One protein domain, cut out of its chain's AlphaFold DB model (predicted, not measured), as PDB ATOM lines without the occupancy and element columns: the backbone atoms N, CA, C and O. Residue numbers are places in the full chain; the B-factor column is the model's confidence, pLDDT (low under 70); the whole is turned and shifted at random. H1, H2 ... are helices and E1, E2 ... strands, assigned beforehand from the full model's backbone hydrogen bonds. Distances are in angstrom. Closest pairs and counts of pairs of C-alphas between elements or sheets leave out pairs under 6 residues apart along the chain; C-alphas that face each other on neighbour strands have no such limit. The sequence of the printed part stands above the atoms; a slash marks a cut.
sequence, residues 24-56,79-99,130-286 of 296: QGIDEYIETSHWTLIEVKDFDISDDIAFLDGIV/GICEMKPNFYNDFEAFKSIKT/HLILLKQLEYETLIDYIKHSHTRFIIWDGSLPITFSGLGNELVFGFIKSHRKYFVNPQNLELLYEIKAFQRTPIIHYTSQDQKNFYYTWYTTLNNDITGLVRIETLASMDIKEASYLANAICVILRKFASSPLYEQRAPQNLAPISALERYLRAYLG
ATOM      1  N   GLN A  24      91.870 117.386 146.477       69.94
ATOM      2  CA  GLN A  24      91.046 118.448 147.064       69.94
ATOM      3  C   GLN A  24      90.473 119.349 145.966       69.94
ATOM      4  O   GLN A  24      91.020 119.418 144.867       69.94
ATOM      5  N   GLY A  25      89.379 120.060 146.259       79.06
ATOM      6  CA  GLY A  25      88.824 121.065 145.344       79.06
ATOM      7  C   GLY A  25      88.440 120.497 143.976       79.06
ATOM      8  O   GLY A  25      88.819 121.069 142.956       79.06
ATOM      9  N   ILE A  26      87.757 119.347 143.971       85.75
ATOM     10  CA  ILE A  26      87.277 118.705 142.746       85.75
ATOM     11  C   ILE A  26      86.148 119.554 142.160       85.75
ATOM     12  O   ILE A  26      85.153 119.815 142.837       85.75
ATOM     13  N   ASP A  27      86.309 119.955 140.906       89.94
ATOM     14  CA  ASP A  27      85.259 120.560 140.097       89.94
ATOM     15  C   ASP A  27      85.095 119.735 138.822       89.94
ATOM     16  O   ASP A  27      85.942 119.752 137.926       89.94
ATOM     17  N   GLU A  28      84.015 118.959 138.773       89.56
ATOM     18  CA  GLU A  28      83.665 118.178 137.593       89.56
ATOM     19  C   GLU A  28      83.187 119.115 136.477       89.56
ATOM     20  O   GLU A  28      83.608 118.975 135.345       89.56
ATOM     21  N   TYR A  29      82.436 120.178 136.752       91.62
ATOM     22  CA  TYR A  29      81.658 120.892 135.730       91.62
ATOM     23  C   TYR A  29      82.429 121.989 134.974       91.62
ATOM     24  O   TYR A  29      81.824 122.903 134.406       91.62
ATOM     25  N   ILE A  30      83.763 121.907 134.929       93.88
ATOM     26  CA  ILE A  30      84.609 122.939 134.313       93.88
ATOM     27  C   ILE A  30      84.539 122.962 132.782       93.88
ATOM     28  O   ILE A  30      84.683 124.022 132.172       93.88
ATOM     29  N   GLU A  31      84.329 121.805 132.149       95.38
ATOM     30  CA  GLU A  31      84.242 121.694 130.688       95.38
ATOM     31  C   GLU A  31      82.802 121.859 130.189       95.38
ATOM     32  O   GLU A  31      82.557 122.434 129.128       95.38
ATOM     33  N   THR A  32      81.839 121.350 130.956       92.06
ATOM     34  CA  THR A  32      80.422 121.307 130.592       92.06
ATOM     35  C   THR A  32      79.549 121.416 131.832       92.06
ATOM     36  O   THR A  32      79.848 120.850 132.879       92.06
ATOM     37  N   SER A  33      78.412 122.097 131.689       88.44
ATOM     38  CA  SER A  33      77.378 122.173 132.724       88.44
ATOM     39  C   SER A  33      76.541 120.897 132.845       88.44
ATOM     40  O   SER A  33      75.831 120.730 133.831       88.44
ATOM     41  N   HIS A  34      76.610 120.006 131.852       88.38
ATOM     42  CA  HIS A  34      75.901 118.729 131.831       88.38
ATOM     43  C   HIS A  34      76.910 117.597 131.673       88.38
ATOM     44  O   HIS A  34      77.638 117.547 130.678       88.38
ATOM     45  N   TRP A  35      76.949 116.692 132.650       90.50
ATOM     46  CA  TRP A  35      77.882 115.572 132.656       90.50
ATOM     47  C   TRP A  35      77.392 114.461 131.726       90.50
ATOM     48  O   TRP A  35      76.546 113.653 132.094       90.50
ATOM     49  N   THR A  36      77.888 114.443 130.492       94.00
ATOM     50  CA  THR A  36      77.593 113.389 129.512       94.00
ATOM     51  C   THR A  36      78.871 112.945 128.817       94.00
ATOM     52  O   THR A  36      79.820 113.720 128.701       94.00
ATOM     53  N   LEU A  37      78.887 111.712 128.310       95.31
ATOM     54  CA  LEU A  37      79.997 111.219 127.499       95.31
ATOM     55  C   LEU A  37      80.174 112.087 126.246       95.31
ATOM     56  O   LEU A  37      79.205 112.452 125.579       95.31
ATOM     57  N   ILE A  38      81.423 112.428 125.944       96.44
ATOM     58  CA  ILE A  38      81.811 113.258 124.806       96.44
ATOM     59  C   ILE A  38      82.343 112.346 123.708       96.44
ATOM     60  O   ILE A  38      83.317 111.621 123.917       96.44
ATOM     61  N   GLU A  39      81.717 112.421 122.536       95.75
ATOM     62  CA  GLU A  39      82.181 111.758 121.320       95.75
ATOM     63  C   GLU A  39      83.475 112.400 120.806       95.75
ATOM     64  O   GLU A  39      83.569 113.614 120.599       95.75
ATOM     65  N   VAL A  40      84.466 111.560 120.551       94.25
ATOM     66  CA  VAL A  40      85.793 111.920 120.069       94.25
ATOM     67  C   VAL A  40      85.892 111.513 118.609       94.25
ATOM     68  O   VAL A  40      85.805 110.339 118.255       94.25
ATOM     69  N   LYS A  41      86.108 112.493 117.734       90.62
ATOM     70  CA  LYS A  41      86.353 112.214 116.318       90.62
ATOM     71  C   LYS A  41      87.750 111.633 116.147       90.62
ATOM     72  O   LYS A  41      88.711 112.191 116.671       90.62
ATOM     73  N   ASP A  42      87.846 110.542 115.395       84.25
ATOM     74  CA  ASP A  42      89.134 110.003 114.966       84.25
ATOM     75  C   ASP A  42      89.850 111.006 114.046       84.25
ATOM     76  O   ASP A  42      89.210 111.738 113.283       84.25
ATOM     77  N   PHE A  43      91.175 111.053 114.140       81.94
ATOM     78  CA  PHE A  43      92.027 111.897 113.310       81.94
ATOM     79  C   PHE A  43      93.415 111.271 113.157       81.94
ATOM     80  O   PHE A  43      93.832 110.382 113.910       81.94
ATOM     81  N   ASP A  44      94.147 111.735 112.151       81.06
ATOM     82  CA  ASP A  44      95.507 111.275 111.909       81.06
ATOM     83  C   ASP A  44      96.498 111.962 112.838       81.06
ATOM     84  O   ASP A  44      96.545 113.185 112.953       81.06
ATOM     85  N   ILE A  45      97.309 111.142 113.495       79.56
ATOM     86  CA  ILE A  45      98.385 111.603 114.360       79.56
ATOM     87  C   ILE A  45      99.558 111.960 113.451       79.56
ATOM     88  O   ILE A  45     100.142 111.072 112.831       79.56
ATOM     89  N   SER A  46      99.886 113.247 113.364       83.44
ATOM     90  CA  SER A  46     101.033 113.749 112.596       83.44
ATOM     91  C   SER A  46     102.245 114.098 113.454       83.44
ATOM     92  O   SER A  46     103.309 114.362 112.901       83.44
ATOM     93  N   ASP A  47     102.088 114.104 114.775       86.81
ATOM     94  CA  ASP A  47     103.148 114.436 115.722       86.81
ATOM     95  C   ASP A  47     103.860 113.181 116.232       86.81
ATOM     96  O   ASP A  47     103.248 112.121 116.403       86.81
ATOM     97  N   ASP A  48     105.149 113.330 116.526       92.25
ATOM     98  CA  ASP A  48     105.907 112.346 117.290       92.25
ATOM     99  C   ASP A  48     105.336 112.250 118.716       92.25
ATOM    100  O   ASP A  48     104.900 113.248 119.306       92.25
ATOM    101  N   ILE A  49     105.329 111.039 119.275       94.38
ATOM    102  CA  ILE A  49     104.799 110.758 120.614       94.38
ATOM    103  C   ILE A  49     105.828 109.970 121.410       94.38
ATOM    104  O   ILE A  49     106.293 108.919 120.977       94.38
ATOM    105  N   ALA A  50     106.143 110.444 122.608       96.38
ATOM    106  CA  ALA A  50     107.010 109.752 123.548       96.38
ATOM    107  C   ALA A  50     106.190 108.979 124.580       96.38
ATOM    108  O   ALA A  50     105.238 109.507 125.148       96.38
ATOM    109  N   PHE A  51     106.604 107.752 124.877       96.94
ATOM    110  CA  PHE A  51     106.062 106.930 125.953       96.94
ATOM    111  C   PHE A  51     107.143 106.721 127.009       96.94
ATOM    112  O   PHE A  51     108.189 106.150 126.707       96.94
ATOM    113  N   LEU A  52     106.901 107.196 128.226       97.38
ATOM    114  CA  LEU A  52     107.798 107.103 129.374       97.38
ATOM    115  C   LEU A  52     107.287 106.041 130.342       97.38
ATOM    116  O   LEU A  52     106.133 106.081 130.761       97.38
ATOM    117  N   ASP A  53     108.178 105.137 130.731       96.62
ATOM    118  CA  ASP A  53     107.907 104.137 131.757       96.62
ATOM    119  C   ASP A  53     109.190 103.774 132.525       96.62
ATOM    120  O   ASP A  53     110.319 104.113 132.133       96.62
ATOM    121  N   GLY A  54     109.013 103.085 133.644       96.19
ATOM    122  CA  GLY A  54     110.063 102.578 134.495       96.19
ATOM    123  C   GLY A  54     109.749 101.188 135.037       96.19
ATOM    124  O   GLY A  54     108.616 100.817 135.321       96.19
ATOM    125  N   ILE A  55     110.796 100.392 135.237       96.12
ATOM    126  CA  ILE A  55     110.699  99.065 135.838       96.12
ATOM    127  C   ILE A  55     111.532  98.977 137.112       96.12
ATOM    128  O   ILE A  55     112.632  99.527 137.221       96.12
ATOM    129  N   VAL A  56     111.032  98.187 138.059       95.50
ATOM    130  CA  VAL A  56     111.794  97.727 139.221       95.50
ATOM    131  C   VAL A  56     112.016  96.226 139.121       95.50
ATOM    132  O   VAL A  56     111.103  95.457 138.813       95.50
ATOM    133  N   GLY A  79     113.153 104.664 130.809       98.12
ATOM    134  CA  GLY A  79     113.470 105.022 129.441       98.12
ATOM    135  C   GLY A  79     112.272 105.624 128.735       98.12
ATOM    136  O   GLY A  79     111.181 105.705 129.294       98.12
ATOM    137  N   ILE A  80     112.488 106.022 127.487       98.12
ATOM    138  CA  ILE A  80     111.436 106.519 126.607       98.12
ATOM    139  C   ILE A  80     111.396 105.685 125.336       98.12
ATOM    140  O   ILE A  80     112.437 105.317 124.799       98.12
ATOM    141  N   CYS A  81     110.193 105.395 124.851       96.69
ATOM    142  CA  CYS A  81     109.946 104.905 123.503       96.69
ATOM    143  C   CYS A  81     109.318 106.038 122.682       96.69
ATOM    144  O   CYS A  81     108.193 106.447 122.954       96.69
ATOM    145  N   GLU A  82     110.059 106.578 121.718       95.69
ATOM    146  CA  GLU A  82     109.584 107.594 120.779       95.69
ATOM    147  C   GLU A  82     108.955 106.906 119.561       95.69
ATOM    148  O   GLU A  82     109.590 106.096 118.887       95.69
ATOM    149  N   MET A  83     107.693 107.226 119.290       93.19
ATOM    150  CA  MET A  83     106.933 106.749 118.144       93.19
ATOM    151  C   MET A  83     106.754 107.883 117.145       93.19
ATOM    152  O   MET A  83     106.172 108.916 117.474       93.19
ATOM    153  N   LYS A  84     107.203 107.654 115.910       88.31
ATOM    154  CA  LYS A  84     107.051 108.601 114.803       88.31
ATOM    155  C   LYS A  84     105.939 108.146 113.862       88.31
ATOM    156  O   LYS A  84     105.901 106.962 113.504       88.31
ATOM    157  N   PRO A  85     105.038 109.039 113.430       79.44
ATOM    158  CA  PRO A  85     104.010 108.702 112.457       79.44
ATOM    159  C   PRO A  85     104.602 108.066 111.197       79.44
ATOM    160  O   PRO A  85     105.590 108.545 110.645       79.44
ATOM    161  N   ASN A  86     103.972 106.990 110.721       76.88
ATOM    162  CA  ASN A  86     104.365 106.247 109.514       76.88
ATOM    163  C   ASN A  86     105.776 105.630 109.537       76.88
ATOM    164  O   ASN A  86     106.249 105.162 108.498       76.88
ATOM    165  N   PHE A  87     106.442 105.590 110.691       78.06
ATOM    166  CA  PHE A  87     107.746 104.960 110.840       78.06
ATOM    167  C   PHE A  87     107.617 103.670 111.655       78.06
ATOM    168  O   PHE A  87     107.170 103.670 112.801       78.06
ATOM    169  N   TYR A  88     107.986 102.546 111.043       73.50
ATOM    170  CA  TYR A  88     107.865 101.214 111.635       73.50
ATOM    171  C   TYR A  88     109.253 100.609 111.853       73.50
ATOM    172  O   TYR A  88     110.143 100.803 111.030       73.50
ATOM    173  N   ASN A  89     109.410  99.813 112.916       72.38
ATOM    174  CA  ASN A  89     110.670  99.142 113.273       72.38
ATOM    175  C   ASN A  89     111.853 100.103 113.475       72.38
ATOM    176  O   ASN A  89     112.969  99.833 113.033       72.38
ATOM    177  N   ASP A  90     111.608 101.219 114.155       83.56
ATOM    178  CA  ASP A  90     112.669 102.146 114.527       83.56
ATOM    179  C   ASP A  90     113.591 101.521 115.583       83.56
ATOM    180  O   ASP A  90     113.222 101.363 116.749       83.56
ATOM    181  N   PHE A  91     114.808 101.161 115.176       80.00
ATOM    182  CA  PHE A  91     115.828 100.633 116.085       80.00
ATOM    183  C   PHE A  91     116.335 101.683 117.079       80.00
ATOM    184  O   PHE A  91     116.931 101.319 118.093       80.00
ATOM    185  N   GLU A  92     116.085 102.966 116.819       89.06
ATOM    186  CA  GLU A  92     116.461 104.078 117.683       89.06
ATOM    187  C   GLU A  92     115.278 104.638 118.488       89.06
ATOM    188  O   GLU A  92     115.440 105.679 119.130       89.06
ATOM    189  N   ALA A  93     114.118 103.964 118.496       93.44
ATOM    190  CA  ALA A  93     112.938 104.396 119.254       93.44
ATOM    191  C   ALA A  93     113.198 104.501 120.761       93.44
ATOM    192  O   ALA A  93     112.563 105.300 121.443       93.44
ATOM    193  N   PHE A  94     114.112 103.694 121.305       96.06
ATOM    194  CA  PHE A  94     114.419 103.702 122.732       96.06
ATOM    195  C   PHE A  94     115.449 104.789 123.065       96.06
ATOM    196  O   PHE A  94     116.618 104.695 122.689       96.06
ATOM    197  N   LYS A  95     115.012 105.821 123.787       95.94
ATOM    198  CA  LYS A  95     115.783 107.026 124.120       95.94
ATOM    199  C   LYS A  95     115.961 107.174 125.635       95.94
ATOM    200  O   LYS A  95     115.203 106.610 126.424       95.94
ATOM    201  N   SER A  96     116.972 107.954 126.028       96.38
ATOM    202  CA  SER A  96     117.220 108.409 127.409       96.38
ATOM    203  C   SER A  96     117.170 107.317 128.485       96.38
ATOM    204  O   SER A  96     116.643 107.525 129.568       96.38
ATOM    205  N   ILE A  97     117.749 106.146 128.212       97.19
ATOM    206  CA  ILE A  97     117.744 105.023 129.158       97.19
ATOM    207  C   ILE A  97     118.595 105.346 130.393       97.19
ATOM    208  O   ILE A  97     119.798 105.596 130.281       97.19
ATOM    209  N   LYS A  98     117.992 105.280 131.583       96.94
ATOM    210  CA  LYS A  98     118.668 105.468 132.874       96.94
ATOM    211  C   LYS A  98     118.473 104.253 133.772       96.94
ATOM    212  O   LYS A  98     117.435 103.598 133.748       96.94
ATOM    213  N   THR A  99     119.474 103.953 134.598       96.69
ATOM    214  CA  THR A  99     119.434 102.828 135.546       96.69
ATOM    215  C   THR A  99     120.014 103.218 136.895       96.69
ATOM    216  O   THR A  99     121.002 103.950 136.944       96.69
ATOM    217  N   HIS A 130     111.069 102.184 147.084       90.94
ATOM    218  CA  HIS A 130     111.689 101.959 145.781       90.94
ATOM    219  C   HIS A 130     110.832 102.495 144.628       90.94
ATOM    220  O   HIS A 130     111.390 102.879 143.605       90.94
ATOM    221  N   LEU A 131     109.506 102.561 144.787       90.12
ATOM    222  CA  LEU A 131     108.605 103.131 143.785       90.12
ATOM    223  C   LEU A 131     108.742 104.654 143.715       90.12
ATOM    224  O   LEU A 131     108.747 105.215 142.623       90.12
ATOM    225  N   ILE A 132     108.954 105.323 144.855       89.19
ATOM    226  CA  ILE A 132     109.266 106.761 144.884       89.19
ATOM    227  C   ILE A 132     110.597 107.025 144.168       89.19
ATOM    228  O   ILE A 132     110.697 107.950 143.365       89.19
ATOM    229  N   LEU A 133     111.614 106.190 144.411       91.12
ATOM    230  CA  LEU A 133     112.903 106.305 143.722       91.12
ATOM    231  C   LEU A 133     112.804 106.013 142.219       91.12
ATOM    232  O   LEU A 133     113.512 106.645 141.437       91.12
ATOM    233  N   LEU A 134     111.938 105.082 141.803       93.62
ATOM    234  CA  LEU A 134     111.670 104.842 140.386       93.62
ATOM    235  C   LEU A 134     111.022 106.072 139.739       93.62
ATOM    236  O   LEU A 134     111.499 106.521 138.705       93.62
ATOM    237  N   LYS A 135     110.007 106.670 140.376       90.88
ATOM    238  CA  LYS A 135     109.346 107.885 139.870       90.88
ATOM    239  C   LYS A 135     110.314 109.069 139.744       90.88
ATOM    240  O   LYS A 135     110.218 109.842 138.797       90.88
ATOM    241  N   GLN A 136     111.291 109.185 140.647       90.75
ATOM    242  CA  GLN A 136     112.387 110.154 140.507       90.75
ATOM    243  C   GLN A 136     113.274 109.855 139.290       90.75
ATOM    244  O   GLN A 136     113.602 110.768 138.539       90.75
ATOM    245  N   LEU A 137     113.630 108.586 139.064       94.19
ATOM    246  CA  LEU A 137     114.423 108.174 137.901       94.19
ATOM    247  C   LEU A 137     113.675 108.418 136.577       94.19
ATOM    248  O   LEU A 137     114.289 108.834 135.597       94.19
ATOM    249  N   GLU A 138     112.362 108.193 136.547       95.12
ATOM    250  CA  GLU A 138     111.495 108.517 135.405       95.12
ATOM    251  C   GLU A 138     111.461 110.024 135.132       95.12
ATOM    252  O   GLU A 138     111.622 110.448 133.990       95.12
ATOM    253  N   TYR A 139     111.358 110.851 136.174       92.94
ATOM    254  CA  TYR A 139     111.455 112.303 136.025       92.94
ATOM    255  C   TYR A 139     112.823 112.739 135.476       92.94
ATOM    256  O   TYR A 139     112.897 113.536 134.546       92.94
ATOM    257  N   GLU A 140     113.923 112.189 135.994       93.12
ATOM    258  CA  GLU A 140     115.264 112.457 135.457       93.12
ATOM    259  C   GLU A 140     115.387 112.041 133.983       93.12
ATOM    260  O   GLU A 140     116.040 112.730 133.198       93.12
ATOM    261  N   THR A 141     114.765 110.921 133.611       95.81
ATOM    262  CA  THR A 141     114.694 110.399 132.235       95.81
ATOM    263  C   THR A 141     113.932 111.361 131.328       95.81
ATOM    264  O   THR A 141     114.425 111.700 130.253       95.81
ATOM    265  N   LEU A 142     112.793 111.883 131.788       94.62
ATOM    266  CA  LEU A 142     112.026 112.904 131.081       94.62
ATOM    267  C   LEU A 142     112.849 114.174 130.844       94.62
ATOM    268  O   LEU A 142     112.971 114.632 129.711       94.62
ATOM    269  N   ILE A 143     113.448 114.727 131.902       92.50
ATOM    270  CA  ILE A 143     114.231 115.969 131.827       92.50
ATOM    271  C   ILE A 143     115.454 115.823 130.910       92.50
ATOM    272  O   ILE A 143     115.878 116.785 130.274       92.50
ATOM    273  N   ASP A 144     116.054 114.638 130.854       94.00
ATOM    274  CA  ASP A 144     117.131 114.315 129.918       94.00
ATOM    275  C   ASP A 144     116.643 114.309 128.464       94.00
ATOM    276  O   ASP A 144     117.255 114.936 127.604       94.00
ATOM    277  N   TYR A 145     115.505 113.668 128.216       95.12
ATOM    278  CA  TYR A 145     114.922 113.528 126.888       95.12
ATOM    279  C   TYR A 145     114.488 114.857 126.270       95.12
ATOM    280  O   TYR A 145     114.855 115.152 125.132       95.12
ATOM    281  N   ILE A 146     113.773 115.699 127.023       93.00
ATOM    282  CA  ILE A 146     113.252 116.977 126.503       93.00
ATOM    283  C   ILE A 146     114.366 117.970 126.137       93.00
ATOM    284  O   ILE A 146     114.165 118.861 125.323       93.00
ATOM    285  N   LYS A 147     115.584 117.807 126.677       91.88
ATOM    286  CA  LYS A 147     116.747 118.628 126.281       91.88
ATOM    287  C   LYS A 147     117.232 118.340 124.863       91.88
ATOM    288  O   LYS A 147     117.963 119.152 124.296       91.88
ATOM    289  N   HIS A 148     116.894 117.172 124.325       90.06
ATOM    290  CA  HIS A 148     117.448 116.647 123.079       90.06
ATOM    291  C   HIS A 148     116.376 116.242 122.059       90.06
ATOM    292  O   HIS A 148     116.730 115.809 120.964       90.06
ATOM    293  N   SER A 149     115.093 116.388 122.394       90.50
ATOM    294  CA  SER A 149     113.962 116.058 121.529       90.50
ATOM    295  C   SER A 149     113.059 117.276 121.312       90.50
ATOM    296  O   SER A 149     113.029 118.203 122.116       90.50
ATOM    297  N   HIS A 150     112.322 117.262 120.202       88.50
ATOM    298  CA  HIS A 150     111.258 118.223 119.895       88.50
ATOM    299  C   HIS A 150     109.860 117.602 120.033       88.50
ATOM    300  O   HIS A 150     108.862 118.236 119.690       88.50
ATOM    301  N   THR A 151     109.787 116.361 120.517       91.94
ATOM    302  CA  THR A 151     108.543 115.623 120.708       91.94
ATOM    303  C   THR A 151     107.680 116.302 121.765       91.94
ATOM    304  O   THR A 151     108.027 116.349 122.944       91.94
ATOM    305  N   ARG A 152     106.534 116.828 121.325       89.06
ATOM    306  CA  ARG A 152     105.624 117.612 122.166       89.06
ATOM    307  C   ARG A 152     104.754 116.742 123.067       89.06
ATOM    308  O   ARG A 152     104.477 117.149 124.188       89.06
ATOM    309  N   PHE A 153     104.290 115.589 122.585       93.06
ATOM    310  CA  PHE A 153     103.349 114.734 123.311       93.06
ATOM    311  C   PHE A 153     104.080 113.634 124.068       93.06
ATOM    312  O   PHE A 153     104.780 112.819 123.468       93.06
ATOM    313  N   ILE A 154     103.889 113.594 125.385       95.31
ATOM    314  CA  ILE A 154     104.546 112.632 126.265       95.31
ATOM    315  C   ILE A 154     103.482 111.904 127.083       95.31
ATOM    316  O   ILE A 154     102.742 112.523 127.842       95.31
ATOM    317  N   ILE A 155     103.412 110.586 126.942       96.12
ATOM    318  CA  ILE A 155     102.559 109.700 127.733       96.12
ATOM    319  C   ILE A 155     103.424 109.056 128.815       96.12
ATOM    320  O   ILE A 155     104.333 108.291 128.505       96.12
ATOM    321  N   TRP A 156     103.152 109.362 130.078       95.44
ATOM    322  CA  TRP A 156     103.847 108.797 131.233       95.44
ATOM    323  C   TRP A 156     103.002 107.680 131.844       95.44
ATOM    324  O   TRP A 156     101.869 107.926 132.249       95.44
ATOM    325  N   ASP A 157     103.533 106.459 131.950       93.81
ATOM    326  CA  ASP A 157     102.838 105.371 132.643       93.81
ATOM    327  C   ASP A 157     102.689 105.633 134.156       93.81
ATOM    328  O   ASP A 157     103.654 105.709 134.928       93.81
ATOM    329  N   GLY A 158     101.441 105.769 134.600       89.75
ATOM    330  CA  GLY A 158     101.066 106.103 135.969       89.75
ATOM    331  C   GLY A 158     100.793 107.590 136.206       89.75
ATOM    332  O   GLY A 158     100.744 108.408 135.291       89.75
ATOM    333  N   SER A 159     100.551 107.921 137.474       86.94
ATOM    334  CA  SER A 159     100.233 109.287 137.891       86.94
ATOM    335  C   SER A 159     101.433 110.219 137.799       86.94
ATOM    336  O   SER A 159     102.577 109.809 138.037       86.94
ATOM    337  N   LEU A 160     101.151 111.490 137.525       85.06
ATOM    338  CA  LEU A 160     102.155 112.541 137.512       85.06
ATOM    339  C   LEU A 160     102.642 112.821 138.947       85.06
ATOM    340  O   LEU A 160     101.836 112.932 139.876       85.06
ATOM    341  N   PRO A 161     103.964 112.918 139.178       72.44
ATOM    342  CA  PRO A 161     104.500 113.255 140.487       72.44
ATOM    343  C   PRO A 161     104.105 114.673 140.918       72.44
ATOM    344  O   PRO A 161     104.048 115.601 140.119       72.44
ATOM    345  N   ILE A 162     103.945 114.856 142.233       59.84
ATOM    346  CA  ILE A 162     103.504 116.104 142.891       59.84
ATOM    347  C   ILE A 162     104.472 117.280 142.640       59.84
ATOM    348  O   ILE A 162     104.156 118.432 142.910       59.84
ATOM    349  N   THR A 163     105.678 117.042 142.128       60.94
ATOM    350  CA  THR A 163     106.617 118.112 141.777       60.94
ATOM    351  C   THR A 163     106.983 118.005 140.309       60.94
ATOM    352  O   THR A 163     107.929 117.317 139.939       60.94
ATOM    353  N   PHE A 164     106.215 118.705 139.479       66.12
ATOM    354  CA  PHE A 164     106.534 118.947 138.081       66.12
ATOM    355  C   PHE A 164     107.118 120.350 137.936       66.12
ATOM    356  O   PHE A 164     106.486 121.340 138.292       66.12
ATOM    357  N   SER A 165     108.336 120.453 137.420       67.31
ATOM    358  CA  SER A 165     108.944 121.737 137.068       67.31
ATOM    359  C   SER A 165     109.923 121.538 135.915       67.31
ATOM    360  O   SER A 165     110.248 120.410 135.566       67.31
ATOM    361  N   GLY A 166     110.391 122.619 135.295       65.31
ATOM    362  CA  GLY A 166     111.441 122.521 134.275       65.31
ATOM    363  C   GLY A 166     111.005 121.900 132.945       65.31
ATOM    364  O   GLY A 166     111.872 121.545 132.151       65.31
ATOM    365  N   LEU A 167     109.697 121.790 132.701       73.12
ATOM    366  CA  LEU A 167     109.162 121.546 131.365       73.12
ATOM    367  C   LEU A 167     109.125 122.854 130.574       73.12
ATOM    368  O   LEU A 167     108.897 123.922 131.147       73.12
ATOM    369  N   GLY A 168     109.381 122.758 129.274       72.88
ATOM    370  CA  GLY A 168     109.200 123.835 128.315       72.88
ATOM    371  C   GLY A 168     107.787 123.794 127.739       72.88
ATOM    372  O   GLY A 168     106.815 124.065 128.438       72.88
ATOM    373  N   ASN A 169     107.685 123.466 126.450       79.69
ATOM    374  CA  ASN A 169     106.416 123.411 125.713       79.69
ATOM    375  C   ASN A 169     105.817 121.993 125.649       79.69
ATOM    376  O   ASN A 169     104.854 121.757 124.914       79.69
ATOM    377  N   GLU A 170     106.417 121.030 126.348       89.06
ATOM    378  CA  GLU A 170     106.003 119.634 126.318       89.06
ATOM    379  C   GLU A 170     104.680 119.431 127.061       89.06
ATOM    380  O   GLU A 170     104.455 119.948 128.156       89.06
ATOM    381  N   LEU A 171     103.804 118.631 126.459       91.50
ATOM    382  CA  LEU A 171     102.515 118.241 127.005       91.50
ATOM    383  C   LEU A 171     102.621 116.820 127.545       91.50
ATOM    384  O   LEU A 171     102.693 115.854 126.781       91.50
ATOM    385  N   VAL A 172     102.646 116.710 128.870       93.81
ATOM    386  CA  VAL A 172     102.835 115.437 129.563       93.81
ATOM    387  C   VAL A 172     101.523 114.960 130.161       93.81
ATOM    388  O   VAL A 172     100.888 115.665 130.942       93.81
ATOM    389  N   PHE A 173     101.159 113.731 129.819       95.31
ATOM    390  CA  PHE A 173      99.920 113.096 130.224       95.31
ATOM    391  C   PHE A 173     100.229 111.846 131.037       95.31
ATOM    392  O   PHE A 173     100.834 110.904 130.526       95.31
ATOM    393  N   GLY A 174      99.801 111.827 132.295       94.69
ATOM    394  CA  GLY A 174      99.788 110.615 133.102       94.69
ATOM    395  C   GLY A 174      98.747 109.646 132.554       94.69
ATOM    396  O   GLY A 174      97.622 110.047 132.252       94.69
ATOM    397  N   PHE A 175      99.115 108.378 132.418       94.69
ATOM    398  CA  PHE A 175      98.270 107.306 131.909       94.69
ATOM    399  C   PHE A 175      98.046 106.266 133.008       94.69
ATOM    400  O   PHE A 175      98.919 105.464 133.335       94.69
ATOM    401  N   ILE A 176      96.861 106.294 133.617       92.12
ATOM    402  CA  ILE A 176      96.541 105.533 134.823       92.12
ATOM    403  C   ILE A 176      95.553 104.417 134.486       92.12
ATOM    404  O   ILE A 176      94.406 104.658 134.110       92.12
ATOM    405  N   LYS A 177      96.009 103.175 134.668       87.38
ATOM    406  CA  LYS A 177      95.237 101.940 134.434       87.38
ATOM    407  C   LYS A 177      94.609 101.373 135.710       87.38
ATOM    408  O   LYS A 177      93.582 100.710 135.653       87.38
ATOM    409  N   SER A 178      95.231 101.612 136.869       80.75
ATOM    410  CA  SER A 178      94.724 101.126 138.157       80.75
ATOM    411  C   SER A 178      93.966 102.239 138.872       80.75
ATOM    412  O   SER A 178      94.576 103.165 139.415       80.75
ATOM    413  N   HIS A 179      92.645 102.121 138.913       77.31
ATOM    414  CA  HIS A 179      91.798 103.044 139.657       77.31
ATOM    415  C   HIS A 179      91.692 102.529 141.076       77.31
ATOM    416  O   HIS A 179      90.934 101.606 141.359       77.31
ATOM    417  N   ARG A 180      92.478 103.104 141.989       68.38
ATOM    418  CA  ARG A 180      92.193 102.875 143.405       68.38
ATOM    419  C   ARG A 180      90.845 103.498 143.737       68.38
ATOM    420  O   ARG A 180      90.124 102.907 144.532       68.38
ATOM    421  N   LYS A 181      90.560 104.683 143.169       70.31
ATOM    422  CA  LYS A 181      89.406 105.548 143.451       70.31
ATOM    423  C   LYS A 181      89.092 106.442 142.238       70.31
ATOM    424  O   LYS A 181      89.951 106.632 141.373       70.31
ATOM    425  N   TYR A 182      87.869 106.969 142.159       82.25
ATOM    426  CA  TYR A 182      87.393 107.775 141.025       82.25
ATOM    427  C   TYR A 182      87.214 109.247 141.410       82.25
ATOM    428  O   TYR A 182      86.785 109.546 142.519       82.25
ATOM    429  N   PHE A 183      87.508 110.159 140.481       83.06
ATOM    430  CA  PHE A 183      87.317 111.612 140.640       83.06
ATOM    431  C   PHE A 183      85.895 112.075 140.300       83.06
ATOM    432  O   PHE A 183      85.639 113.267 140.179       83.06
ATOM    433  N   VAL A 184      84.990 111.120 140.099       84.12
ATOM    434  CA  VAL A 184      83.641 111.324 139.577       84.12
ATOM    435  C   VAL A 184      82.644 111.203 140.724       84.12
ATOM    436  O   VAL A 184      82.735 110.264 141.521       84.12
ATOM    437  N   ASN A 185      81.677 112.118 140.797       82.94
ATOM    438  CA  ASN A 185      80.590 112.065 141.766       82.94
ATOM    439  C   ASN A 185      79.848 110.721 141.659       82.94
ATOM    440  O   ASN A 185      79.613 110.262 140.539       82.94
ATOM    441  N   PRO A 186      79.391 110.116 142.772       82.12
ATOM    442  CA  PRO A 186      78.584 108.898 142.734       82.12
ATOM    443  C   PRO A 186      77.439 108.905 141.708       82.12
ATOM    444  O   PRO A 186      77.209 107.898 141.050       82.12
ATOM    445  N   GLN A 187      76.777 110.048 141.502       83.81
ATOM    446  CA  GLN A 187      75.682 110.200 140.529       83.81
ATOM    447  C   GLN A 187      76.118 110.020 139.065       83.81
ATOM    448  O   GLN A 187      75.307 109.676 138.214       83.81
ATOM    449  N   ASN A 188      77.397 110.253 138.780       86.12
ATOM    450  CA  ASN A 188      77.990 110.206 137.450       86.12
ATOM    451  C   ASN A 188      78.759 108.894 137.199       86.12
ATOM    452  O   ASN A 188      79.236 108.672 136.086       86.12
ATOM    453  N   LEU A 189      78.903 108.024 138.211       86.88
ATOM    454  CA  LEU A 189      79.678 106.783 138.102       86.88
ATOM    455  C   LEU A 189      79.117 105.821 137.055       86.88
ATOM    456  O   LEU A 189      79.899 105.133 136.400       86.88
ATOM    457  N   GLU A 190      77.796 105.786 136.868       87.50
ATOM    458  CA  GLU A 190      77.147 104.926 135.866       87.50
ATOM    459  C   GLU A 190      77.699 105.181 134.452       87.50
ATOM    460  O   GLU A 190      77.949 104.236 133.705       87.50
ATOM    461  N   LEU A 191      78.040 106.432 134.127       88.94
ATOM    462  CA  LEU A 191      78.604 106.801 132.825       88.94
ATOM    463  C   LEU A 191      79.979 106.171 132.561       88.94
ATOM    464  O   LEU A 191      80.349 105.985 131.403       88.94
ATOM    465  N   LEU A 192      80.738 105.815 133.604       89.62
ATOM    466  CA  LEU A 192      82.011 105.105 133.442       89.62
ATOM    467  C   LEU A 192      81.812 103.656 132.988       89.62
ATOM    468  O   LEU A 192      82.698 103.105 132.342       89.62
ATOM    469  N   TYR A 193      80.669 103.039 133.298       88.00
ATOM    470  CA  TYR A 193      80.331 101.700 132.807       88.00
ATOM    471  C   TYR A 193      79.790 101.731 131.377       88.00
ATOM    472  O   TYR A 193      79.914 100.747 130.651       88.00
ATOM    473  N   GLU A 194      79.190 102.849 130.970       90.56
ATOM    474  CA  GLU A 194      78.607 103.023 129.637       90.56
ATOM    475  C   GLU A 194      79.612 103.489 128.581       90.56
ATOM    476  O   GLU A 194      79.297 103.476 127.388       90.56
ATOM    477  N   ILE A 195      80.803 103.911 129.008       91.31
ATOM    478  CA  ILE A 195      81.816 104.491 128.134       91.31
ATOM    479  C   ILE A 195      82.280 103.504 127.060       91.31
ATOM    480  O   ILE A 195      82.666 102.368 127.334       91.31
ATOM    481  N   LYS A 196      82.276 103.962 125.809       90.75
ATOM    482  CA  LYS A 196      82.691 103.176 124.643       90.75
ATOM    483  C   LYS A 196      83.975 103.713 124.037       90.75
ATOM    484  O   LYS A 196      84.487 104.775 124.402       90.75
ATOM    485  N   ALA A 197      84.511 102.971 123.070       84.94
ATOM    486  CA  ALA A 197      85.565 103.505 122.234       84.94
ATOM    487  C   ALA A 197      85.113 104.821 121.597       84.94
ATOM    488  O   ALA A 197      83.963 104.994 121.214       84.94
ATOM    489  N   PHE A 198      86.074 105.723 121.476       89.81
ATOM    490  CA  PHE A 198      85.940 107.076 120.959       89.81
ATOM    491  C   PHE A 198      85.022 107.945 121.808       89.81
ATOM    492  O   PHE A 198      84.561 108.972 121.344       89.81
ATOM    493  N   GLN A 199      84.845 107.596 123.080       94.19
ATOM    494  CA  GLN A 199      84.202 108.456 124.055       94.19
ATOM    495  C   GLN A 199      85.156 108.777 125.200       94.19
ATOM    496  O   GLN A 199      86.058 108.000 125.537       94.19
ATOM    497  N   ARG A 200      84.943 109.935 125.814       96.12
ATOM    498  CA  ARG A 200      85.554 110.295 127.091       96.12
ATOM    499  C   ARG A 200      84.541 110.937 128.020       96.12
ATOM    500  O   ARG A 200      83.531 111.470 127.564       96.12
ATOM    501  N   THR A 201      84.826 110.933 129.314       96.69
ATOM    502  CA  THR A 201      84.136 111.842 130.230       96.69
ATOM    503  C   THR A 201      84.556 113.282 129.941       96.69
ATOM    504  O   THR A 201      85.621 113.516 129.344       96.69
ATOM    505  N   PRO A 202      83.776 114.268 130.398       97.06
ATOM    506  CA  PRO A 202      84.295 115.614 130.464       97.06
ATOM    507  C   PRO A 202      85.474 115.707 131.445       97.06
ATOM    508  O   PRO A 202      85.721 114.802 132.253       97.06
ATOM    509  N   ILE A 203      86.243 116.778 131.300       97.50
ATOM    510  CA  ILE A 203      87.425 117.066 132.101       97.50
ATOM    511  C   ILE A 203      86.990 117.512 133.489       97.50
ATOM    512  O   ILE A 203      86.160 118.400 133.646       97.50
ATOM    513  N   ILE A 204      87.628 116.909 134.480       95.12
ATOM    514  CA  ILE A 204      87.513 117.199 135.898       95.12
ATOM    515  C   ILE A 204      88.759 117.977 136.297       95.12
ATOM    516  O   ILE A 204      89.881 117.584 135.964       95.12
ATOM    517  N   HIS A 205      88.579 119.065 137.031       93.56
ATOM    518  CA  HIS A 205      89.673 119.774 137.668       93.56
ATOM    519  C   HIS A 205      89.840 119.303 139.107       93.56
ATOM    520  O   HIS A 205      88.858 119.180 139.837       93.56
ATOM    521  N   TYR A 206      91.076 119.072 139.538       89.69
ATOM    522  CA  TYR A 206      91.371 118.796 140.938       89.69
ATOM    523  C   TYR A 206      92.679 119.448 141.378       89.69
ATOM    524  O   TYR A 206      93.573 119.726 140.578       89.69
ATOM    525  N   THR A 207      92.793 119.682 142.682       86.25
ATOM    526  CA  THR A 207      93.994 120.224 143.320       86.25
ATOM    527  C   THR A 207      94.721 119.111 144.068       86.25
ATOM    528  O   THR A 207      94.086 118.298 144.749       86.25
ATOM    529  N   SER A 208      96.054 119.069 143.966       79.69
ATOM    530  CA  SER A 208      96.867 118.157 144.776       79.69
ATOM    531  C   SER A 208      96.708 118.443 146.268       79.69
ATOM    532  O   SER A 208      96.445 119.570 146.681       79.69
ATOM    533  N   GLN A 209      96.917 117.427 147.104       73.50
ATOM    534  CA  GLN A 209      96.768 117.524 148.560       73.50
ATOM    535  C   GLN A 209      97.604 118.638 149.205       73.50
ATOM    536  O   GLN A 209      97.187 119.235 150.194       73.50
ATOM    537  N   ASP A 210      98.789 118.912 148.658       73.06
ATOM    538  CA  ASP A 210      99.676 119.975 149.133       73.06
ATOM    539  C   ASP A 210      99.274 121.374 148.637       73.06
ATOM    540  O   ASP A 210      99.941 122.352 148.973       73.06
ATOM    541  N   GLN A 211      98.189 121.462 147.863       72.94
ATOM    542  CA  GLN A 211      97.612 122.672 147.278       72.94
ATOM    543  C   GLN A 211      98.559 123.441 146.350       72.94
ATOM    544  O   GLN A 211      98.365 124.631 146.109       72.94
ATOM    545  N   LYS A 212      99.597 122.775 145.828       76.81
ATOM    546  CA  LYS A 212     100.597 123.421 144.965       76.81
ATOM    547  C   LYS A 212     100.325 123.252 143.484       76.81
ATOM    548  O   LYS A 212     100.780 124.084 142.706       76.81
ATOM    549  N   ASN A 213      99.622 122.191 143.094       79.62
ATOM    550  CA  ASN A 213      99.400 121.870 141.694       79.62
ATOM    551  C   ASN A 213      97.924 121.644 141.411       79.62
ATOM    552  O   ASN A 213      97.173 121.113 142.231       79.62
ATOM    553  N   PHE A 214      97.560 122.010 140.194       88.06
ATOM    554  CA  PHE A 214      96.228 121.882 139.644       88.06
ATOM    555  C   PHE A 214      96.305 120.936 138.458       88.06
ATOM    556  O   PHE A 214      97.231 121.036 137.648       88.06
ATOM    557  N   TYR A 215      95.351 120.024 138.359       90.81
ATOM    558  CA  TYR A 215      95.327 118.991 137.339       90.81
ATOM    559  C   TYR A 215      93.982 118.964 136.634       90.81
ATOM    560  O   TYR A 215      92.933 119.190 137.236       90.81
ATOM    561  N   TYR A 216      94.039 118.636 135.352       94.94
ATOM    562  CA  TYR A 216      92.903 118.195 134.567       94.94
ATOM    563  C   TYR A 216      92.963 116.686 134.423       94.94
ATOM    564  O   TYR A 216      94.017 116.143 134.096       94.94
ATOM    565  N   THR A 217      91.838 116.012 134.639       95.06
ATOM    566  CA  THR A 217      91.721 114.567 134.459       95.06
ATOM    567  C   THR A 217      90.416 114.182 133.783       95.06
ATOM    568  O   THR A 217      89.402 114.851 133.938       95.06
ATOM    569  N   TRP A 218      90.438 113.112 133.000       96.50
ATOM    570  CA  TRP A 218      89.255 112.541 132.362       96.50
ATOM    571  C   TRP A 218      89.445 111.039 132.182       96.50
ATOM    572  O   TRP A 218      90.556 110.512 132.282       96.50
ATOM    573  N   TYR A 219      88.347 110.348 131.894       95.38
ATOM    574  CA  TYR A 219      88.327 108.911 131.675       95.38
ATOM    575  C   TYR A 219      87.993 108.589 130.219       95.38
ATOM    576  O   TYR A 219      87.208 109.284 129.577       95.38
ATOM    577  N   THR A 220      88.577 107.513 129.698       94.62
ATOM    578  CA  THR A 220      88.229 106.884 128.411       94.62
ATOM    579  C   THR A 220      88.422 105.372 128.529       94.62
ATOM    580  O   THR A 220      88.870 104.889 129.566       94.62
ATOM    581  N   THR A 221      88.105 104.609 127.486       91.44
ATOM    582  CA  THR A 221      88.349 103.161 127.448       91.44
ATOM    583  C   THR A 221      89.189 102.748 126.243       91.44
ATOM    584  O   THR A 221      89.032 103.272 125.131       91.44
ATOM    585  N   LEU A 222      90.071 101.771 126.451       88.56
ATOM    586  CA  LEU A 222      90.859 101.140 125.393       88.56
ATOM    587  C   LEU A 222      90.071 100.075 124.611       88.56
ATOM    588  O   LEU A 222      90.477  99.741 123.500       88.56
ATOM    589  N   ASN A 223      88.946  99.556 125.129       80.25
ATOM    590  CA  ASN A 223      88.314  98.335 124.594       80.25
ATOM    591  C   ASN A 223      86.783  98.262 124.632       80.25
ATOM    592  O   ASN A 223      86.235  97.175 124.474       80.25
ATOM    593  N   ASN A 224      86.100  99.403 124.735       78.12
ATOM    594  CA  ASN A 224      84.632  99.519 124.814       78.12
ATOM    595  C   ASN A 224      83.998  99.010 126.114       78.12
ATOM    596  O   ASN A 224      82.773  98.921 126.171       78.12
ATOM    597  N   ASP A 225      84.791  98.667 127.126       76.75
ATOM    598  CA  ASP A 225      84.276  98.236 128.419       76.75
ATOM    599  C   ASP A 225      85.072  98.848 129.581       76.75
ATOM    600  O   ASP A 225      86.105  99.505 129.395       76.75
ATOM    601  N   ILE A 226      84.564  98.641 130.799       79.81
ATOM    602  CA  ILE A 226      85.175  99.152 132.030       79.81
ATOM    603  C   ILE A 226      86.527  98.494 132.346       79.81
ATOM    604  O   ILE A 226      87.357  99.082 133.034       79.81
ATOM    605  N   THR A 227      86.801  97.298 131.822       81.50
ATOM    606  CA  THR A 227      88.069  96.591 132.070       81.50
ATOM    607  C   THR A 227      89.244  97.219 131.321       81.50
ATOM    608  O   THR A 227      90.395  96.993 131.700       81.50
ATOM    609  N   GLY A 228      88.970  98.025 130.290       85.62
ATOM    610  CA  GLY A 228      89.941  98.910 129.652       85.62
ATOM    611  C   GLY A 228      89.755 100.381 130.002       85.62
ATOM    612  O   GLY A 228      90.295 101.226 129.286       85.62
ATOM    613  N   LEU A 229      89.003 100.706 131.062       90.69
ATOM    614  CA  LEU A 229      88.883 102.071 131.566       90.69
ATOM    615  C   LEU A 229      90.259 102.588 131.988       90.69
ATOM    616  O   LEU A 229      90.960 101.978 132.797       90.69
ATOM    617  N   VAL A 230      90.625 103.757 131.485       93.19
ATOM    618  CA  VAL A 230      91.873 104.443 131.809       93.19
ATOM    619  C   VAL A 230      91.573 105.887 132.173       93.19
ATOM    620  O   VAL A 230      90.658 106.510 131.631       93.19
ATOM    621  N   ARG A 231      92.356 106.412 133.110       94.50
ATOM    622  CA  ARG A 231      92.311 107.802 133.546       94.50
ATOM    623  C   ARG A 231      93.534 108.495 132.984       94.50
ATOM    624  O   ARG A 231      94.644 107.974 133.083       94.50
ATOM    625  N   ILE A 232      93.312 109.652 132.389       95.44
ATOM    626  CA  ILE A 232      94.376 110.517 131.909       95.44
ATOM    627  C   ILE A 232      94.419 111.726 132.822       95.44
ATOM    628  O   ILE A 232      93.370 112.206 133.248       95.44
ATOM    629  N   GLU A 233      95.612 112.220 133.122       93.81
ATOM    630  CA  GLU A 233      95.766 113.499 133.803       93.81
ATOM    631  C   GLU A 233      96.895 114.338 133.212       93.81
ATOM    632  O   GLU A 233      97.865 113.811 132.676       93.81
ATOM    633  N   THR A 234      96.769 115.654 133.314       93.31
ATOM    634  CA  THR A 234      97.794 116.633 132.937       93.31
ATOM    635  C   THR A 234      97.722 117.818 133.887       93.31
ATOM    636  O   THR A 234      96.688 118.053 134.514       93.31
ATOM    637  N   LEU A 235      98.794 118.601 133.987       90.19
ATOM    638  CA  LEU A 235      98.742 119.876 134.699       90.19
ATOM    639  C   LEU A 235      97.722 120.820 134.051       90.19
ATOM    640  O   LEU A 235      97.736 121.025 132.835       90.19
ATOM    641  N   ALA A 236      96.900 121.459 134.881       90.38
ATOM    642  CA  ALA A 236      95.945 122.497 134.500       90.38
ATOM    643  C   ALA A 236      96.655 123.847 134.273       90.38
ATOM    644  O   ALA A 236      96.402 124.839 134.950       90.38
ATOM    645  N   SER A 237      97.610 123.854 133.342       87.25
ATOM    646  CA  SER A 237      98.416 125.026 132.963       87.25
ATOM    647  C   SER A 237      97.880 125.766 131.731       87.25
ATOM    648  O   SER A 237      98.327 126.871 131.433       87.25
ATOM    649  N   MET A 238      96.919 125.161 131.036       91.19
ATOM    650  CA  MET A 238      96.264 125.677 129.833       91.19
ATOM    651  C   MET A 238      94.788 125.968 130.104       91.19
ATOM    652  O   MET A 238      94.240 125.508 131.106       91.19
ATOM    653  N   ASP A 239      94.132 126.712 129.216       94.00
ATOM    654  CA  ASP A 239      92.690 126.924 129.338       94.00
ATOM    655  C   ASP A 239      91.887 125.655 129.008       94.00
ATOM    656  O   ASP A 239      92.367 124.717 128.365       94.00
ATOM    657  N   ILE A 240      90.626 125.628 129.442       95.69
ATOM    658  CA  ILE A 240      89.775 124.446 129.294       95.69
ATOM    659  C   ILE A 240      89.432 124.105 127.836       95.69
ATOM    660  O   ILE A 240      89.171 122.947 127.523       95.69
ATOM    661  N   LYS A 241      89.452 125.073 126.910       95.62
ATOM    662  CA  LYS A 241      89.186 124.792 125.491       95.62
ATOM    663  C   LYS A 241      90.371 124.075 124.859       95.62
ATOM    664  O   LYS A 241      90.171 123.105 124.129       95.62
ATOM    665  N   GLU A 242      91.586 124.528 125.156       95.06
ATOM    666  CA  GLU A 242      92.805 123.842 124.734       95.06
ATOM    667  C   GLU A 242      92.894 122.449 125.369       95.06
ATOM    668  O   GLU A 242      93.101 121.462 124.659       95.06
ATOM    669  N   ALA A 243      92.629 122.340 126.674       95.69
ATOM    670  CA  ALA A 243      92.607 121.058 127.372       95.69
ATOM    671  C   ALA A 243      91.578 120.087 126.765       95.69
ATOM    672  O   ALA A 243      91.893 118.920 126.559       95.69
ATOM    673  N   SER A 244      90.378 120.563 126.414       96.62
ATOM    674  CA  SER A 244      89.327 119.770 125.753       96.62
ATOM    675  C   SER A 244      89.774 119.213 124.397       96.62
ATOM    676  O   SER A 244      89.567 118.030 124.097       96.62
ATOM    677  N   TYR A 245      90.437 120.046 123.588       95.00
ATOM    678  CA  TYR A 245      91.007 119.627 122.307       95.00
ATOM    679  C   TYR A 245      92.090 118.558 122.497       95.00
ATOM    680  O   TYR A 245      92.060 117.519 121.833       95.00
ATOM    681  N   LEU A 246      93.008 118.770 123.442       94.75
ATOM    682  CA  LEU A 246      94.073 117.816 123.747       94.75
ATOM    683  C   LEU A 246      93.531 116.521 124.358       94.75
ATOM    684  O   LEU A 246      94.009 115.445 124.014       94.75
ATOM    685  N   ALA A 247      92.491 116.585 125.188       96.31
ATOM    686  CA  ALA A 247      91.843 115.406 125.749       96.31
ATOM    687  C   ALA A 247      91.251 114.510 124.655       96.31
ATOM    688  O   ALA A 247      91.455 113.295 124.671       96.31
ATOM    689  N   ASN A 248      90.599 115.110 123.652       95.50
ATOM    690  CA  ASN A 248      90.165 114.391 122.452       95.50
ATOM    691  C   ASN A 248      91.361 113.771 121.717       95.50
ATOM    692  O   ASN A 248      91.301 112.607 121.313       95.50
ATOM    693  N   ALA A 249      92.458 114.523 121.583       93.25
ATOM    694  CA  ALA A 249      93.652 114.056 120.897       93.25
ATOM    695  C   ALA A 249      94.277 112.819 121.557       93.25
ATOM    696  O   ALA A 249      94.510 111.799 120.904       93.25
ATOM    697  N   ILE A 250      94.469 112.879 122.875       93.69
ATOM    698  CA  ILE A 250      95.031 111.781 123.657       93.69
ATOM    699  C   ILE A 250      94.130 110.544 123.616       93.69
ATOM    700  O   ILE A 250      94.636 109.433 123.482       93.69
ATOM    701  N   CYS A 251      92.803 110.696 123.642       92.81
ATOM    702  CA  CYS A 251      91.888 109.558 123.509       92.81
ATOM    703  C   CYS A 251      92.077 108.779 122.195       92.81
ATOM    704  O   CYS A 251      91.981 107.550 122.193       92.81
ATOM    705  N   VAL A 252      92.360 109.469 121.086       91.31
ATOM    706  CA  VAL A 252      92.671 108.822 119.801       91.31
ATOM    707  C   VAL A 252      94.054 108.174 119.840       91.31
ATOM    708  O   VAL A 252      94.190 107.012 119.454       91.31
ATOM    709  N   ILE A 253      95.058 108.884 120.367       90.56
ATOM    710  CA  ILE A 253      96.432 108.386 120.524       90.56
ATOM    711  C   ILE A 253      96.460 107.072 121.301       90.56
ATOM    712  O   ILE A 253      96.945 106.062 120.791       90.56
ATOM    713  N   LEU A 254      95.883 107.051 122.502       89.94
ATOM    714  CA  LEU A 254      95.894 105.872 123.364       89.94
ATOM    715  C   LEU A 254      95.254 104.663 122.682       89.94
ATOM    716  O   LEU A 254      95.765 103.554 122.806       89.94
ATOM    717  N   ARG A 255      94.186 104.864 121.901       86.94
ATOM    718  CA  ARG A 255      93.554 103.761 121.170       86.94
ATOM    719  C   ARG A 255      94.413 103.246 120.022       86.94
ATOM    720  O   ARG A 255      94.505 102.034 119.855       86.94
ATOM    721  N   LYS A 256      95.048 104.129 119.247       86.88
ATOM    722  CA  LYS A 256      95.929 103.711 118.140       86.88
ATOM    723  C   LYS A 256      97.131 102.899 118.634       86.88
ATOM    724  O   LYS A 256      97.621 102.046 117.900       86.88
ATOM    725  N   PHE A 257      97.559 103.122 119.877       88.38
ATOM    726  CA  PHE A 257      98.648 102.379 120.513       88.38
ATOM    727  C   PHE A 257      98.196 101.300 121.502       88.38
ATOM    728  O   PHE A 257      99.060 100.639 122.083       88.38
ATOM    729  N   ALA A 258      96.891 101.084 121.690       86.56
ATOM    730  CA  ALA A 258      96.385 100.027 122.558       86.56
ATOM    731  C   ALA A 258      96.890  98.664 122.072       86.56
ATOM    732  O   ALA A 258      96.878  98.364 120.873       86.56
ATOM    733  N   SER A 259      97.369  97.832 122.994       77.69
ATOM    734  CA  SER A 259      97.896  96.525 122.631       77.69
ATOM    735  C   SER A 259      96.786  95.591 122.148       77.69
ATOM    736  O   SER A 259      95.632  95.653 122.578       77.69
ATOM    737  N   SER A 260      97.129  94.714 121.204       72.12
ATOM    738  CA  SER A 260      96.189  93.738 120.654       72.12
ATOM    739  C   SER A 260      96.256  92.416 121.437       72.12
ATOM    740  O   SER A 260      97.363  91.928 121.693       72.12
ATOM    741  N   PRO A 261      95.103  91.778 121.746       64.31
ATOM    742  CA  PRO A 261      95.021  90.455 122.390       64.31
ATOM    743  C   PRO A 261      95.812  89.343 121.707       64.31
ATOM    744  O   PRO A 261      96.147  88.346 122.340       64.31
ATOM    745  N   LEU A 262      96.145  89.511 120.426       59.16
ATOM    746  CA  LEU A 262      96.972  88.559 119.688       59.16
ATOM    747  C   LEU A 262      98.447  88.577 120.122       59.16
ATOM    748  O   LEU A 262      99.141  87.583 119.925       59.16
ATOM    749  N   TYR A 263      98.928  89.682 120.700       56.62
ATOM    750  CA  TYR A 263     100.347  89.893 121.005       56.62
ATOM    751  C   TYR A 263     100.651  90.004 122.501       56.62
ATOM    752  O   TYR A 263     101.806  89.845 122.897       56.62
ATOM    753  N   GLU A 264      99.651  90.257 123.346       59.69
ATOM    754  CA  GLU A 264      99.856  90.450 124.780       59.69
ATOM    755  C   GLU A 264      98.692  89.884 125.602       59.69
ATOM    756  O   GLU A 264      97.533  90.192 125.352       59.69
ATOM    757  N   GLN A 265      99.001  89.088 126.634       57.38
ATOM    758  CA  GLN A 265      97.987  88.490 127.523       57.38
ATOM    759  C   GLN A 265      97.191  89.529 128.323       57.38
ATOM    760  O   GLN A 265      96.058  89.266 128.708       57.38
ATOM    761  N   ARG A 266      97.806  90.685 128.599       58.31
ATOM    762  CA  ARG A 266      97.179  91.816 129.295       58.31
ATOM    763  C   ARG A 266      96.525  92.804 128.338       58.31
ATOM    764  O   ARG A 266      96.023  93.824 128.791       58.31
ATOM    765  N   ALA A 267      96.542  92.550 127.032       60.59
ATOM    766  CA  ALA A 267      95.804  93.397 126.118       60.59
ATOM    767  C   ALA A 267      94.304  93.314 126.421       60.59
ATOM    768  O   ALA A 267      93.807  92.262 126.829       60.59
ATOM    769  N   PRO A 268      93.566  94.399 126.187       59.28
ATOM    770  CA  PRO A 268      94.009  95.696 125.660       59.28
ATOM    771  C   PRO A 268      94.412  96.691 126.762       59.28
ATOM    772  O   PRO A 268      94.393  97.895 126.542       59.28
ATOM    773  N   GLN A 269      94.758  96.215 127.961       67.50
ATOM    774  CA  GLN A 269      94.994  97.076 129.120       67.50
ATOM    775  C   GLN A 269      96.323  97.838 129.071       67.50
ATOM    776  O   GLN A 269      96.538  98.662 129.949       67.50
ATOM    777  N   ASN A 270      97.222  97.592 128.109       79.06
ATOM    778  CA  ASN A 270      98.498  98.312 127.995       79.06
ATOM    779  C   ASN A 270      98.676  98.960 126.616       79.06
ATOM    780  O   ASN A 270      97.955  98.649 125.668       79.06
ATOM    781  N   LEU A 271      99.649  99.862 126.496       89.56
ATOM    782  CA  LEU A 271     100.037 100.444 125.212       89.56
ATOM    783  C   LEU A 271     101.227  99.670 124.645       89.56
ATOM    784  O   LEU A 271     102.217  99.450 125.342       89.56
ATOM    785  N   ALA A 272     101.166  99.292 123.370       90.00
ATOM    786  CA  ALA A 272     102.214  98.510 122.719       90.00
ATOM    787  C   ALA A 272     103.627  99.139 122.832       90.00
ATOM    788  O   ALA A 272     104.569  98.380 123.086       90.00
ATOM    789  N   PRO A 273     103.813 100.475 122.720       92.25
ATOM    790  CA  PRO A 273     105.113 101.114 122.950       92.25
ATOM    791  C   PRO A 273     105.626 100.965 124.388       92.25
ATOM    792  O   PRO A 273     106.812 100.701 124.584       92.25
ATOM    793  N   ILE A 274     104.740 101.049 125.389       93.25
ATOM    794  CA  ILE A 274     105.088 100.837 126.805       93.25
ATOM    795  C   ILE A 274     105.521  99.383 127.014       93.25
ATOM    796  O   ILE A 274     106.617  99.132 127.507       93.25
ATOM    797  N   SER A 275     104.748  98.407 126.529       91.50
ATOM    798  CA  SER A 275     105.121  96.987 126.631       91.50
ATOM    799  C   SER A 275     106.447  96.668 125.922       91.50
ATOM    800  O   SER A 275     107.218  95.808 126.363       91.50
ATOM    801  N   ALA A 276     106.737  97.337 124.801       92.31
ATOM    802  CA  ALA A 276     108.015  97.212 124.105       92.31
ATOM    803  C   ALA A 276     109.170  97.812 124.922       92.31
ATOM    804  O   ALA A 276     110.214  97.165 125.051       92.31
ATOM    805  N   LEU A 277     108.959  98.990 125.512       95.44
ATOM    806  CA  LEU A 277     109.913  99.652 126.394       95.44
ATOM    807  C   LEU A 277     110.208  98.808 127.635       95.44
ATOM    808  O   LEU A 277     111.373  98.554 127.918       95.44
ATOM    809  N   GLU A 278     109.195  98.285 128.327       94.56
ATOM    810  CA  GLU A 278     109.388  97.405 129.483       94.56
ATOM    811  C   GLU A 278     110.268  96.198 129.134       94.56
ATOM    812  O   GLU A 278     111.203  95.855 129.864       94.56
ATOM    813  N   ARG A 279     109.992  95.544 127.997       92.81
ATOM    814  CA  ARG A 279     110.785  94.403 127.521       92.81
ATOM    815  C   ARG A 279     112.227  94.816 127.232       92.81
ATOM    816  O   ARG A 279     113.147  94.084 127.603       92.81
ATOM    817  N   TYR A 280     112.421  95.975 126.610       94.81
ATOM    818  CA  TYR A 280     113.743  96.531 126.344       94.81
ATOM    819  C   TYR A 280     114.498  96.841 127.644       94.81
ATOM    820  O   TYR A 280     115.621  96.377 127.815       94.81
ATOM    821  N   LEU A 281     113.875  97.529 128.605       95.62
ATOM    822  CA  LEU A 281     114.473  97.853 129.903       95.62
ATOM    823  C   LEU A 281     114.841  96.588 130.691       95.62
ATOM    824  O   LEU A 281     115.909  96.526 131.299       95.62
ATOM    825  N   ARG A 282     114.002  95.542 130.650       93.94
ATOM    826  CA  ARG A 282     114.305  94.244 131.281       93.94
ATOM    827  C   ARG A 282     115.537  93.592 130.664       93.94
ATOM    828  O   ARG A 282     116.376  93.089 131.406       93.94
ATOM    829  N   ALA A 283     115.655  93.620 129.336       91.81
ATOM    830  CA  ALA A 283     116.841  93.134 128.639       91.81
ATOM    831  C   ALA A 283     118.076  93.997 128.956       91.81
ATOM    832  O   ALA A 283     119.153  93.455 129.198       91.81
ATOM    833  N   TYR A 284     117.907  95.320 129.036       91.44
ATOM    834  CA  TYR A 284     118.962  96.283 129.355       91.44
ATOM    835  C   TYR A 284     119.528  96.088 130.770       91.44
ATOM    836  O   TYR A 284     120.736  96.162 130.980       91.44
ATOM    837  N   LEU A 285     118.676  95.749 131.744       90.75
ATOM    838  CA  LEU A 285     119.099  95.363 133.096       90.75
ATOM    839  C   LEU A 285     119.828  94.004 133.156       90.75
ATOM    840  O   LEU A 285     120.326  93.625 134.226       90.75
ATOM    841  N   GLY A 286     119.877  93.257 132.051       85.50
ATOM    842  CA  GLY A 286     120.483  91.931 131.949       85.50
ATOM    843  C   GLY A 286     119.694  90.838 132.673       85.50
ATOM    844  O   GLY A 286     118.579  91.051 133.145       85.50
TER     845      GLY A 286
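What this domain is: This is residues 24 to 56, 79 to 99 and 130 to 286 of the 296 residues of an uncharacterized protein of Hydrogenobaculum sp. (strain Y04AAS1) (UniProt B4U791). A long, strongly twisted sheet of nine strands runs through the model, with E6 and E5 nearest its middle, and helices cover parts of both faces. Where E2, E3 and E4 lie, the sheet is sandwiched between H1 and H4; H3 covers the part round E8 and E9, on the same face as H4, and little H2 grazes the sheet. The printed part has 211 residues, with four named helices and nine named strands in the order E1 E2 E3 E4 H1 E5 E6 H2 E7 E8 E9 H3 H4; the class is mixed, helices and strands. The sheet is mixed, ordered E1 E7 E8 E9 E6 E5 E2 E3 E4. The whole is compact, with a radius of gyration of the C-alphas of 16.7 A and spans of 50 by 41 by 32 A.

Where its parts are: E1, residues 24 to 27, begins at C-alpha 24 (91.046, 118.448, 147.064). E2 is residues 49 to 56, 23.8 A long; E3 is 79 to 83 and E4 94 to 99. H1, residues 130 to 146, is 24.5 A long and begins at C-alpha 130 (111.689, 101.959, 145.781). E5 is 153 to 157, E6 171 to 176, H2 190 to 194 and E7 204 to 208. E8, 214 to 221, is 23.7 A long, and E9, 229 to 235, 20.6 A. H3, 240 to 256, measures 24.3 A, and H4, 272 to 284, 18.2 A, ending at C-alpha 284 (118.962, 96.283, 129.355).

How they stand to each other: E7, E8 and E9 form a meander, each strand the antiparallel neighbour of the one before; N 206 and O 215 are 3.0 A apart, N 218 and O 232 3.1 A. E6 and E5 are parallel, with N 173 and O 154 at 2.8 A, and so are E5 and E2, with N 52 and O 155 at 2.8 A. E3 and E4 form a hairpin, with N 95 and O 80 at 2.8 A. Helices on both faces make three layers: H3 and H4 on one face, H1 on the other. H1 touches E2, the closest C-alphas being those of Gly 54 and Glu 138, 6.2 A apart. H4 runs slantwise to the strands, at 43 degrees to E2 on the local plane; its height over the sheet is 8.0 A. The closest C-alphas of E8 and H3 are those of Thr 220 and Cys 251, 6.7 A apart. In the four helices, every O i to N i+4 pair is within hydrogen-bond range.

The domain as a whole: The C-alphas of Ser 33 and Gly 286, 52.7 A apart, are the two farthest apart. Residues 57 to 78 are not printed, a gap of 12.3 A between C-alphas 56 and 79; nor are 100 to 129, a gap of 12.9 A between C-alphas 99 and 130. The links E1 to E2, E5 to E6, E6 to H2 and H3 to H4 are long. The mean pLDDT of the printed part is 87.6; residues 24, 162 to 166, 180 and 261 to 269 are under 70.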